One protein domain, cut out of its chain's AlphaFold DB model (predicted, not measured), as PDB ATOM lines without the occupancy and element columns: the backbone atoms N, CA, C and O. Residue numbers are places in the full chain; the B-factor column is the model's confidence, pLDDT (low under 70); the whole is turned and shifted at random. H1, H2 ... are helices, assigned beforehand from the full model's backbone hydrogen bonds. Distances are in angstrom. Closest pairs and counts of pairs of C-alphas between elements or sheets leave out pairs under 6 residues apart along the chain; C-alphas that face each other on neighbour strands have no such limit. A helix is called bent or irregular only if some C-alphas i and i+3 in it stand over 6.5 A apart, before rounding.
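What this domain is: This is residues 55 to 121 of the 188 residues of an uncharacterized protein of Diceros bicornis minor (UniProt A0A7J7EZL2). The picture is a small body made mostly of loops, residues 55 to 93, with H1 toward one end and H2 at its close, and a long arm, residues 94 to 121, that sticks out from it and bears H3, H4 and H5 in turn. The arm makes much of the length, and the helices are strung along the chain without forming a shared core. The printed part has 67 residues with five named helices, H1 to H5 in chain order, and no named strand. The class is all helix, though under half of the residues, 32 of 67, are in named elements. The whole is extended, with a radius of gyration of the C-alphas of 20.1 A and spans of 60 by 20 by 18 A.

Where its parts are: Find C-alpha 62 at (103.003, 149.285, 70.623); from there H1, the longest helix, runs through residues 62 to 72 over 11.9 A. It is irregular: C-alphas 68 and 71 are 9.6 A apart. Look next at H2, residues 89 to 93, 6.2 A long, and H3, residues 96 to 99, 4.9 A. H4, residues 108 to 113, covers 8.5 A, and H5, residues 116 to 121, covers 8.7 A to C-alpha 121 at (152.993, 152.793, 83.218).

How they stand to each other: Start at H1, which is apart from the other four helices. H2 and H3 are close but not clearly touching; their closest C-alphas, those of Glu 92 and Asn 98, are 7.5 A apart. H4 and H5 are apart from each other and from H1, H2 and H3. In H2, H4 and H5 every O i to N i+4 pair is within hydrogen-bond range, in H1 5 of 7 are, and H3 is too short for such a pair.

The domain as a whole: The two C-alphas farthest apart, those of Trp 71 and Phe 113, are 60.3 A apart. The printed part has no cut. The link from H1 to H2, residues 73 to 88, is long. The mean pLDDT of the printed part is 74.6, and residues 55 to 60, 62, 66, 69 and 72 to 79 are under 70.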
ATOM      1  N   GLU A  55     115.004 163.124  67.756       60.28
ATOM      2  CA  GLU A  55     113.783 162.371  68.004       60.28
ATOM      3  C   GLU A  55     114.053 161.213  68.978       60.28
ATOM      4  O   GLU A  55     114.758 160.257  68.663       60.28
ATOM      5  N   VAL A  56     113.508 161.317  70.191       65.81
ATOM      6  CA  VAL A  56     113.528 160.213  71.147       65.81
ATOM      7  C   VAL A  56     112.517 159.204  70.637       65.81
ATOM      8  O   VAL A  56     111.322 159.496  70.527       65.81
ATOM      9  N   TRP A  57     113.002 158.031  70.255       68.81
ATOM     10  CA  TRP A  57     112.140 156.943  69.823       68.81
ATOM     11  C   TRP A  57     111.476 156.354  71.064       68.81
ATOM     12  O   TRP A  57     112.150 155.892  71.983       68.81
ATOM     13  N   THR A  58     110.151 156.456  71.132       66.06
ATOM     14  CA  THR A  58     109.351 155.935  72.243       66.06
ATOM     15  C   THR A  58     108.736 154.608  71.824       66.06
ATOM     16  O   THR A  58     107.543 154.509  71.537       66.06
ATOM     17  N   ASP A  59     109.568 153.577  71.774       64.94
ATOM     18  CA  ASP A  59     109.212 152.205  71.402       64.94
ATOM     19  C   ASP A  59     108.721 151.358  72.593       64.94
ATOM     20  O   ASP A  59     108.405 150.183  72.436       64.94
ATOM     21  N   TRP A  60     108.583 151.957  73.782       64.56
ATOM     22  CA  TRP A  60     108.185 151.271  75.022       64.56
ATOM     23  C   TRP A  60     106.791 150.627  74.999       64.56
ATOM     24  O   TRP A  60     106.498 149.781  75.844       64.56
ATOM     25  N   ASN A  61     105.910 151.036  74.085       72.56
ATOM     26  CA  ASN A  61     104.566 150.488  73.935       72.56
ATOM     27  C   ASN A  61     104.170 150.458  72.451       72.56
ATOM     28  O   ASN A  61     104.425 151.415  71.719       72.56
ATOM     29  N   ASP A  62     103.464 149.417  72.015       69.94
ATOM     30  CA  ASP A  62     103.003 149.285  70.623       69.94
ATOM     31  C   ASP A  62     102.131 150.475  70.196       69.94
ATOM     32  O   ASP A  62     102.201 150.938  69.058       69.94
ATOM     33  N   MET A  63     101.365 151.038  71.136       77.62
ATOM     34  CA  MET A  63     100.584 152.251  70.902       77.62
ATOM     35  C   MET A  63     101.469 153.477  70.648       77.62
ATOM     36  O   MET A  63     101.203 154.221  69.709       77.62
ATOM     37  N   SER A  64     102.522 153.704  71.445       73.19
ATOM     38  CA  SER A  64     103.417 154.863  71.257       73.19
ATOM     39  C   SER A  64     104.226 154.739  69.969       73.19
ATOM     40  O   SER A  64     104.369 155.712  69.229       73.19
ATOM     41  N   LYS A  65     104.648 153.517  69.647       70.88
ATOM     42  CA  LYS A  65     105.304 153.172  68.390       70.88
ATOM     43  C   LYS A  65     104.392 153.420  67.182       70.88
ATOM     44  O   LYS A  65     104.814 154.055  66.217       70.88
ATOM     45  N   PHE A  66     103.116 153.032  67.261       69.50
ATOM     46  CA  PHE A  66     102.129 153.324  66.217       69.50
ATOM     47  C   PHE A  66     101.903 154.830  66.023       69.50
ATOM     48  O   PHE A  66     101.785 155.284  64.887       69.50
ATOM     49  N   PHE A  67     101.884 155.628  67.096       72.62
ATOM     50  CA  PHE A  67     101.770 157.087  66.969       72.62
ATOM     51  C   PHE A  67     102.991 157.729  66.297       72.62
ATOM     52  O   PHE A  67     102.837 158.736  65.608       72.62
ATOM     53  N   GLN A  68     104.181 157.151  66.466       70.81
ATOM     54  CA  GLN A  68     105.427 157.682  65.910       70.81
ATOM     55  C   GLN A  68     105.672 157.238  64.455       70.81
ATOM     56  O   GLN A  68     106.072 158.058  63.631       70.81
ATOM     57  N   TYR A  69     105.383 155.975  64.107       67.44
ATOM     58  CA  TYR A  69     105.699 155.391  62.787       67.44
ATOM     59  C   TYR A  69     104.471 155.020  61.934       67.44
ATOM     60  O   TYR A  69     104.602 154.684  60.750       67.44
ATOM     61  N   GLY A  70     103.262 155.092  62.496       71.44
ATOM     62  CA  GLY A  70     102.013 154.735  61.825       71.44
ATOM     63  C   GLY A  70     101.909 153.243  61.499       71.44
ATOM     64  O   GLY A  70     102.522 152.387  62.126       71.44
ATOM     65  N   TRP A  71     101.154 152.900  60.456       70.25
ATOM     66  CA  TRP A  71     100.922 151.510  60.027       70.25
ATOM     67  C   TRP A  71     102.171 150.782  59.482       70.25
ATOM     68  O   TRP A  71     102.095 149.605  59.146       70.25
ATOM     69  N   ARG A  72     103.326 151.460  59.401       63.16
ATOM     70  CA  ARG A  72     104.609 150.902  58.933       63.16
ATOM     71  C   ARG A  72     105.378 150.130  60.015       63.16
ATOM     72  O   ARG A  72     106.491 149.686  59.750       63.16
ATOM     73  N   CYS A  73     104.797 149.950  61.203       57.94
ATOM     74  CA  CYS A  73     105.369 149.198  62.324       57.94
ATOM     75  C   CYS A  73     105.431 147.680  62.044       57.94
ATOM     76  O   CYS A  73     104.734 146.901  62.685       57.94
ATOM     77  N   THR A  74     106.226 147.232  61.071       55.53
ATOM     78  CA  THR A  74     106.466 145.796  60.809       55.53
ATOM     79  C   THR A  74     107.931 145.400  60.961       55.53
ATOM     80  O   THR A  74     108.244 144.213  61.040       55.53
ATOM     81  N   THR A  75     108.848 146.368  61.021       56.97
ATOM     82  CA  THR A  75     110.282 146.101  61.127       56.97
ATOM     83  C   THR A  75     110.709 145.902  62.577       56.97
ATOM     84  O   THR A  75     110.327 146.657  63.472       56.97
ATOM     85  N   ASN A  76     111.509 144.859  62.804       63.50
ATOM     86  CA  ASN A  76     112.138 144.531  64.080       63.50
ATOM     87  C   ASN A  76     113.128 145.643  64.476       63.50
ATOM     88  O   ASN A  76     114.321 145.555  64.209       63.50
ATOM     89  N   GLU A  77     112.618 146.726  65.056       62.06
ATOM     90  CA  GLU A  77     113.406 147.884  65.504       62.06
ATOM     91  C   GLU A  77     114.401 147.515  66.620       62.06
ATOM     92  O   GLU A  77     115.438 148.159  66.745       62.06
ATOM     93  N   ASN A  78     114.177 146.389  67.309       62.69
ATOM     94  CA  ASN A  78     115.086 145.815  68.307       62.69
ATOM     95  C   ASN A  78     116.193 144.940  67.690       62.69
ATOM     96  O   ASN A  78     116.944 144.285  68.412       62.69
ATOM     97  N   ALA A  79     116.304 144.875  66.359       66.56
ATOM     98  CA  ALA A  79     117.315 144.054  65.691       66.56
ATOM     99  C   ALA A  79     118.749 144.575  65.889       66.56
ATOM    100  O   ALA A  79     119.709 143.839  65.650       66.56
ATOM    101  N   TYR A  80     118.909 145.833  66.306       70.25
ATOM    102  CA  TYR A  80     120.210 146.476  66.443       70.25
ATOM    103  C   TYR A  80     120.617 146.612  67.910       70.25
ATOM    104  O   TYR A  80     119.839 147.008  68.766       70.25
ATOM    105  N   SER A  81     121.880 146.294  68.192       71.12
ATOM    106  CA  SER A  81     122.495 146.519  69.503       71.12
ATOM    107  C   SER A  81     122.721 148.013  69.757       71.12
ATOM    108  O   SER A  81     123.015 148.752  68.823       71.12
ATOM    109  N   ASN A  82     122.767 148.425  71.026       71.81
ATOM    110  CA  ASN A  82     123.107 149.780  71.501       71.81
ATOM    111  C   ASN A  82     124.544 150.226  71.135       71.81
ATOM    112  O   ASN A  82     125.016 151.279  71.554       71.81
ATOM    113  N   ARG A  83     125.302 149.409  70.396       72.31
ATOM    114  CA  ARG A  83     126.560 149.809  69.745       72.31
ATOM    115  C   ARG A  83     126.336 150.467  68.386       72.31
ATOM    116  O   ARG A  83     127.203 151.201  67.922       72.31
ATOM    117  N   THR A  84     125.206 150.188  67.754       78.69
ATOM    118  CA  THR A  84     124.802 150.782  66.487       78.69
ATOM    119  C   THR A  84     124.262 152.182  66.758       78.69
ATOM    120  O   THR A  84     123.409 152.356  67.623       78.69
ATOM    121  N   LEU A  85     124.752 153.181  66.019       80.00
ATOM    122  CA  LEU A  85     124.349 154.589  66.139       80.00
ATOM    123  C   LEU A  85     122.969 154.830  65.497       80.00
ATOM    124  O   LEU A  85     122.850 155.573  64.528       80.00
ATOM    125  N   MET A  86     121.946 154.135  65.985       75.38
ATOM    126  CA  MET A  86     120.583 154.146  65.453       75.38
ATOM    127  C   MET A  86     119.582 154.435  66.571       75.38
ATOM    128  O   MET A  86     119.776 154.004  67.707       75.38
ATOM    129  N   GLY A  87     118.511 155.154  66.237       76.50
ATOM    130  CA  GLY A  87     117.431 155.477  67.166       76.50
ATOM    131  C   GLY A  87     117.911 156.171  68.436       76.50
ATOM    132  O   GLY A  87     118.607 157.186  68.384       76.50
ATOM    133  N   ASN A  88     117.569 155.595  69.589       75.38
ATOM    134  CA  ASN A  88     117.793 156.194  70.903       75.38
ATOM    135  C   ASN A  88     119.223 156.029  71.461       75.38
ATOM    136  O   ASN A  88     119.466 156.281  72.642       75.38
ATOM    137  N   TRP A  89     120.188 155.633  70.620       79.00
ATOM    138  CA  TRP A  89     121.573 155.326  71.005       79.00
ATOM    139  C   TRP A  89     122.205 156.352  71.959       79.00
ATOM    140  O   TRP A  89     122.837 155.995  72.957       79.00
ATOM    141  N   ASN A  90     122.039 157.643  71.659       77.38
ATOM    142  CA  ASN A  90     122.650 158.713  72.443       77.38
ATOM    143  C   ASN A  90     122.039 158.806  73.849       77.38
ATOM    144  O   ASN A  90     122.762 158.940  74.831       77.38
ATOM    145  N   GLN A  91     120.716 158.697  73.960       76.00
ATOM    146  CA  GLN A  91     120.033 158.782  75.247       76.00
ATOM    147  C   GLN A  91     120.280 157.538  76.098       76.00
ATOM    148  O   GLN A  91     120.516 157.665  77.293       76.00
ATOM    149  N   GLU A  92     120.310 156.351  75.492       78.00
ATOM    150  CA  GLU A  92     120.641 155.106  76.192       78.00
ATOM    151  C   GLU A  92     122.068 155.109  76.744       78.00
ATOM    152  O   GLU A  92     122.318 154.610  77.843       78.00
ATOM    153  N   ARG A  93     123.019 155.708  76.016       76.06
ATOM    154  CA  ARG A  93     124.402 155.873  76.485       76.06
ATOM    155  C   ARG A  93     124.478 156.701  77.766       76.06
ATOM    156  O   ARG A  93     125.315 156.411  78.620       76.06
ATOM    157  N   TYR A  94     123.638 157.728  77.872       73.81
ATOM    158  CA  TYR A  94     123.589 158.620  79.027       73.81
ATOM    159  C   TYR A  94     122.456 158.290  80.006       73.81
ATOM    160  O   TYR A  94     122.210 159.059  80.935       73.81
ATOM    161  N   ASP A  95     121.784 157.150  79.838       78.75
ATOM    162  CA  ASP A  95     120.769 156.705  80.783       78.75
ATOM    163  C   ASP A  95     121.433 156.453  82.142       78.75
ATOM    164  O   ASP A  95     122.453 155.763  82.255       78.75
ATOM    165  N   LEU A  96     120.831 157.004  83.195       70.38
ATOM    166  CA  LEU A  96     121.278 156.833  84.571       70.38
ATOM    167  C   LEU A  96     121.398 155.353  84.930       70.38
ATOM    168  O   LEU A  96     122.312 154.988  85.654       70.38
ATOM    169  N   ARG A  97     120.556 154.475  84.378       74.31
ATOM    170  CA  ARG A  97     120.664 153.023  84.601       74.31
ATOM    171  C   ARG A  97     122.011 152.447  84.153       74.31
ATOM    172  O   ARG A  97     122.535 151.547  84.805       74.31
ATOM    173  N   ASN A  98     122.579 152.985  83.075       70.94
ATOM    174  CA  ASN A  98     123.866 152.563  82.524       70.94
ATOM    175  C   ASN A  98     125.040 153.302  83.181       70.94
ATOM    176  O   ASN A  98     126.076 152.691  83.437       70.94
ATOM    177  N   ILE A  99     124.873 154.586  83.514       70.50
ATOM    178  CA  ILE A  99     125.896 155.387  84.209       70.50
ATOM    179  C   ILE A  99     126.087 154.924  85.660       70.50
ATOM    180  O   ILE A  99     127.203 154.935  86.176       70.50
ATOM    181  N   VAL A 100     125.005 154.524  86.328       72.38
ATOM    182  CA  VAL A 100     125.010 154.142  87.747       72.38
ATOM    183  C   VAL A 100     125.588 152.744  87.963       72.38
ATOM    184  O   VAL A 100     125.775 152.358  89.112       72.38
ATOM    185  N   GLN A 101     125.933 151.990  86.909       74.00
ATOM    186  CA  GLN A 101     126.598 150.699  87.086       74.00
ATOM    187  C   GLN A 101     127.914 150.893  87.858       74.00
ATOM    188  O   GLN A 101     128.858 151.497  87.332       74.00
ATOM    189  N   PRO A 102     127.997 150.419  89.117       74.50
ATOM    190  CA  PRO A 102     129.200 150.584  89.902       74.50
ATOM    191  C   PRO A 102     130.311 149.760  89.260       74.50
ATOM    192  O   PRO A 102     130.081 148.669  88.731       74.50
ATOM    193  N   LYS A 103     131.542 150.273  89.325       77.69
ATOM    194  CA  LYS A 103     132.710 149.478  88.945       77.69
ATOM    195  C   LYS A 103     132.698 148.174  89.757       77.69
ATOM    196  O   LYS A 103     132.360 148.220  90.944       77.69
ATOM    197  N   PRO A 104     133.056 147.032  89.147       84.06
ATOM    198  CA  PRO A 104     133.154 145.782  89.883       84.06
ATOM    199  C   PRO A 104     134.146 145.941  91.037       84.06
ATOM    200  O   PRO A 104     135.085 146.741  90.957       84.06
ATOM    201  N   LEU A 105     133.929 145.177  92.106       85.88
ATOM    202  CA  LEU A 105     134.852 145.163  93.233       85.88
ATOM    203  C   LEU A 105     136.262 144.796  92.745       85.88
ATOM    204  O   LEU A 105     136.398 143.913  91.888       85.88
ATOM    205  N   PRO A 106     137.307 145.462  93.263       84.44
ATOM    206  CA  PRO A 106     138.672 145.125  92.901       84.44
ATOM    207  C   PRO A 106     138.965 143.671  93.282       84.44
ATOM    208  O   PRO A 106     138.554 143.193  94.340       84.44
ATOM    209  N   SER A 107     139.690 142.971  92.409       88.81
ATOM    210  CA  SER A 107     140.209 141.635  92.708       88.81
ATOM    211  C   SER A 107     141.087 141.686  93.960       88.81
ATOM    212  O   SER A 107     141.824 142.651  94.162       88.81
ATOM    213  N   GLN A 108     141.062 140.626  94.770       91.88
ATOM    214  CA  GLN A 108     141.926 140.498  95.947       91.88
ATOM    215  C   GLN A 108     143.412 140.638  95.575       91.88
ATOM    216  O   GLN A 108     144.171 141.287  96.289       91.88
ATOM    217  N   PHE A 109     143.815 140.095  94.421       90.19
ATOM    218  CA  PHE A 109     145.172 140.271  93.903       90.19
ATOM    219  C   PHE A 109     145.444 141.727  93.505       90.19
ATOM    220  O   PHE A 109     146.464 142.290  93.894       90.19
ATOM    221  N   GLY A 110     144.502 142.355  92.797       84.88
ATOM    222  CA  GLY A 110     144.628 143.748  92.371       84.88
ATOM    223  C   GLY A 110     144.731 144.717  93.548       84.88
ATOM    224  O   GLY A 110     145.548 145.625  93.535       84.88
ATOM    225  N   HIS A 111     143.987 144.484  94.632       83.69
ATOM    226  CA  HIS A 111     144.106 145.309  95.832       83.69
ATOM    227  C   HIS A 111     145.485 145.162  96.499       83.69
ATOM    228  O   HIS A 111     146.053 146.155  96.958       83.69
ATOM    229  N   TYR A 112     146.007 143.941  96.618       89.12
ATOM    230  CA  TYR A 112     147.218 143.705  97.409       89.12
ATOM    231  C   TYR A 112     148.521 143.913  96.645       89.12
ATOM    232  O   TYR A 112     149.517 144.287  97.261       89.12
ATOM    233  N   PHE A 113     148.530 143.674  95.333       87.75
ATOM    234  CA  PHE A 113     149.765 143.605  94.552       87.75
ATOM    235  C   PHE A 113     149.834 144.614  93.403       87.75
ATOM    236  O   PHE A 113     150.941 144.953  92.983       87.75
ATOM    237  N   GLU A 114     148.707 145.124  92.894       88.69
ATOM    238  CA  GLU A 114     148.750 146.154  91.853       88.69
ATOM    239  C   GLU A 114     148.988 147.527  92.485       88.69
ATOM    240  O   GLU A 114     148.304 147.952  93.415       88.69
ATOM    241  N   THR A 115     149.976 148.250  91.959       84.94
ATOM    242  CA  THR A 115     150.260 149.620  92.388       84.94
ATOM    243  C   THR A 115     149.692 150.614  91.380       84.94
ATOM    244  O   THR A 115     149.591 150.341  90.180       84.94
ATOM    245  N   THR A 116     149.355 151.816  91.848       83.06
ATOM    246  CA  THR A 116     149.004 152.947  90.971       83.06
ATOM    247  C   THR A 116     150.139 153.294  90.004       83.06
ATOM    248  O   THR A 116     149.892 153.730  88.881       83.06
ATOM    249  N   TYR A 117     151.387 153.051  90.416       83.94
ATOM    250  CA  TYR A 117     152.562 153.226  89.571       83.94
ATOM    251  C   TYR A 117     152.566 152.226  88.408       83.94
ATOM    252  O   TYR A 117     152.598 152.641  87.250       83.94
ATOM    253  N   ASP A 118     152.445 150.931  88.708       83.31
ATOM    254  CA  ASP A 118     152.437 149.862  87.705       83.31
ATOM    255  C   ASP A 118     151.268 150.009  86.721       83.31
ATOM    256  O   ASP A 118     151.457 149.983  85.506       83.31
ATOM    257  N   THR A 119     150.069 150.299  87.232       81.31
ATOM    258  CA  THR A 119     148.891 150.552  86.388       81.31
ATOM    259  C   THR A 119     149.064 151.777  85.495       81.31
ATOM    260  O   THR A 119     148.670 151.724  84.336       81.31
ATOM    261  N   SER A 120     149.688 152.864  85.956       80.69
ATOM    262  CA  SER A 120     149.892 154.054  85.115       80.69
ATOM    263  C   SER A 120     150.882 153.822  83.967       80.69
ATOM    264  O   SER A 120     150.633 154.271  82.845       80.69
ATOM    265  N   TYR A 121     151.962 153.078  84.219       79.44
ATOM    266  CA  TYR A 121     152.993 152.793  83.218       79.44
ATOM    267  C   TYR A 121     152.613 151.658  82.266       79.44
ATOM    268  O   TYR A 121     152.925 151.732  81.077       79.44
TER     269      TYR A 121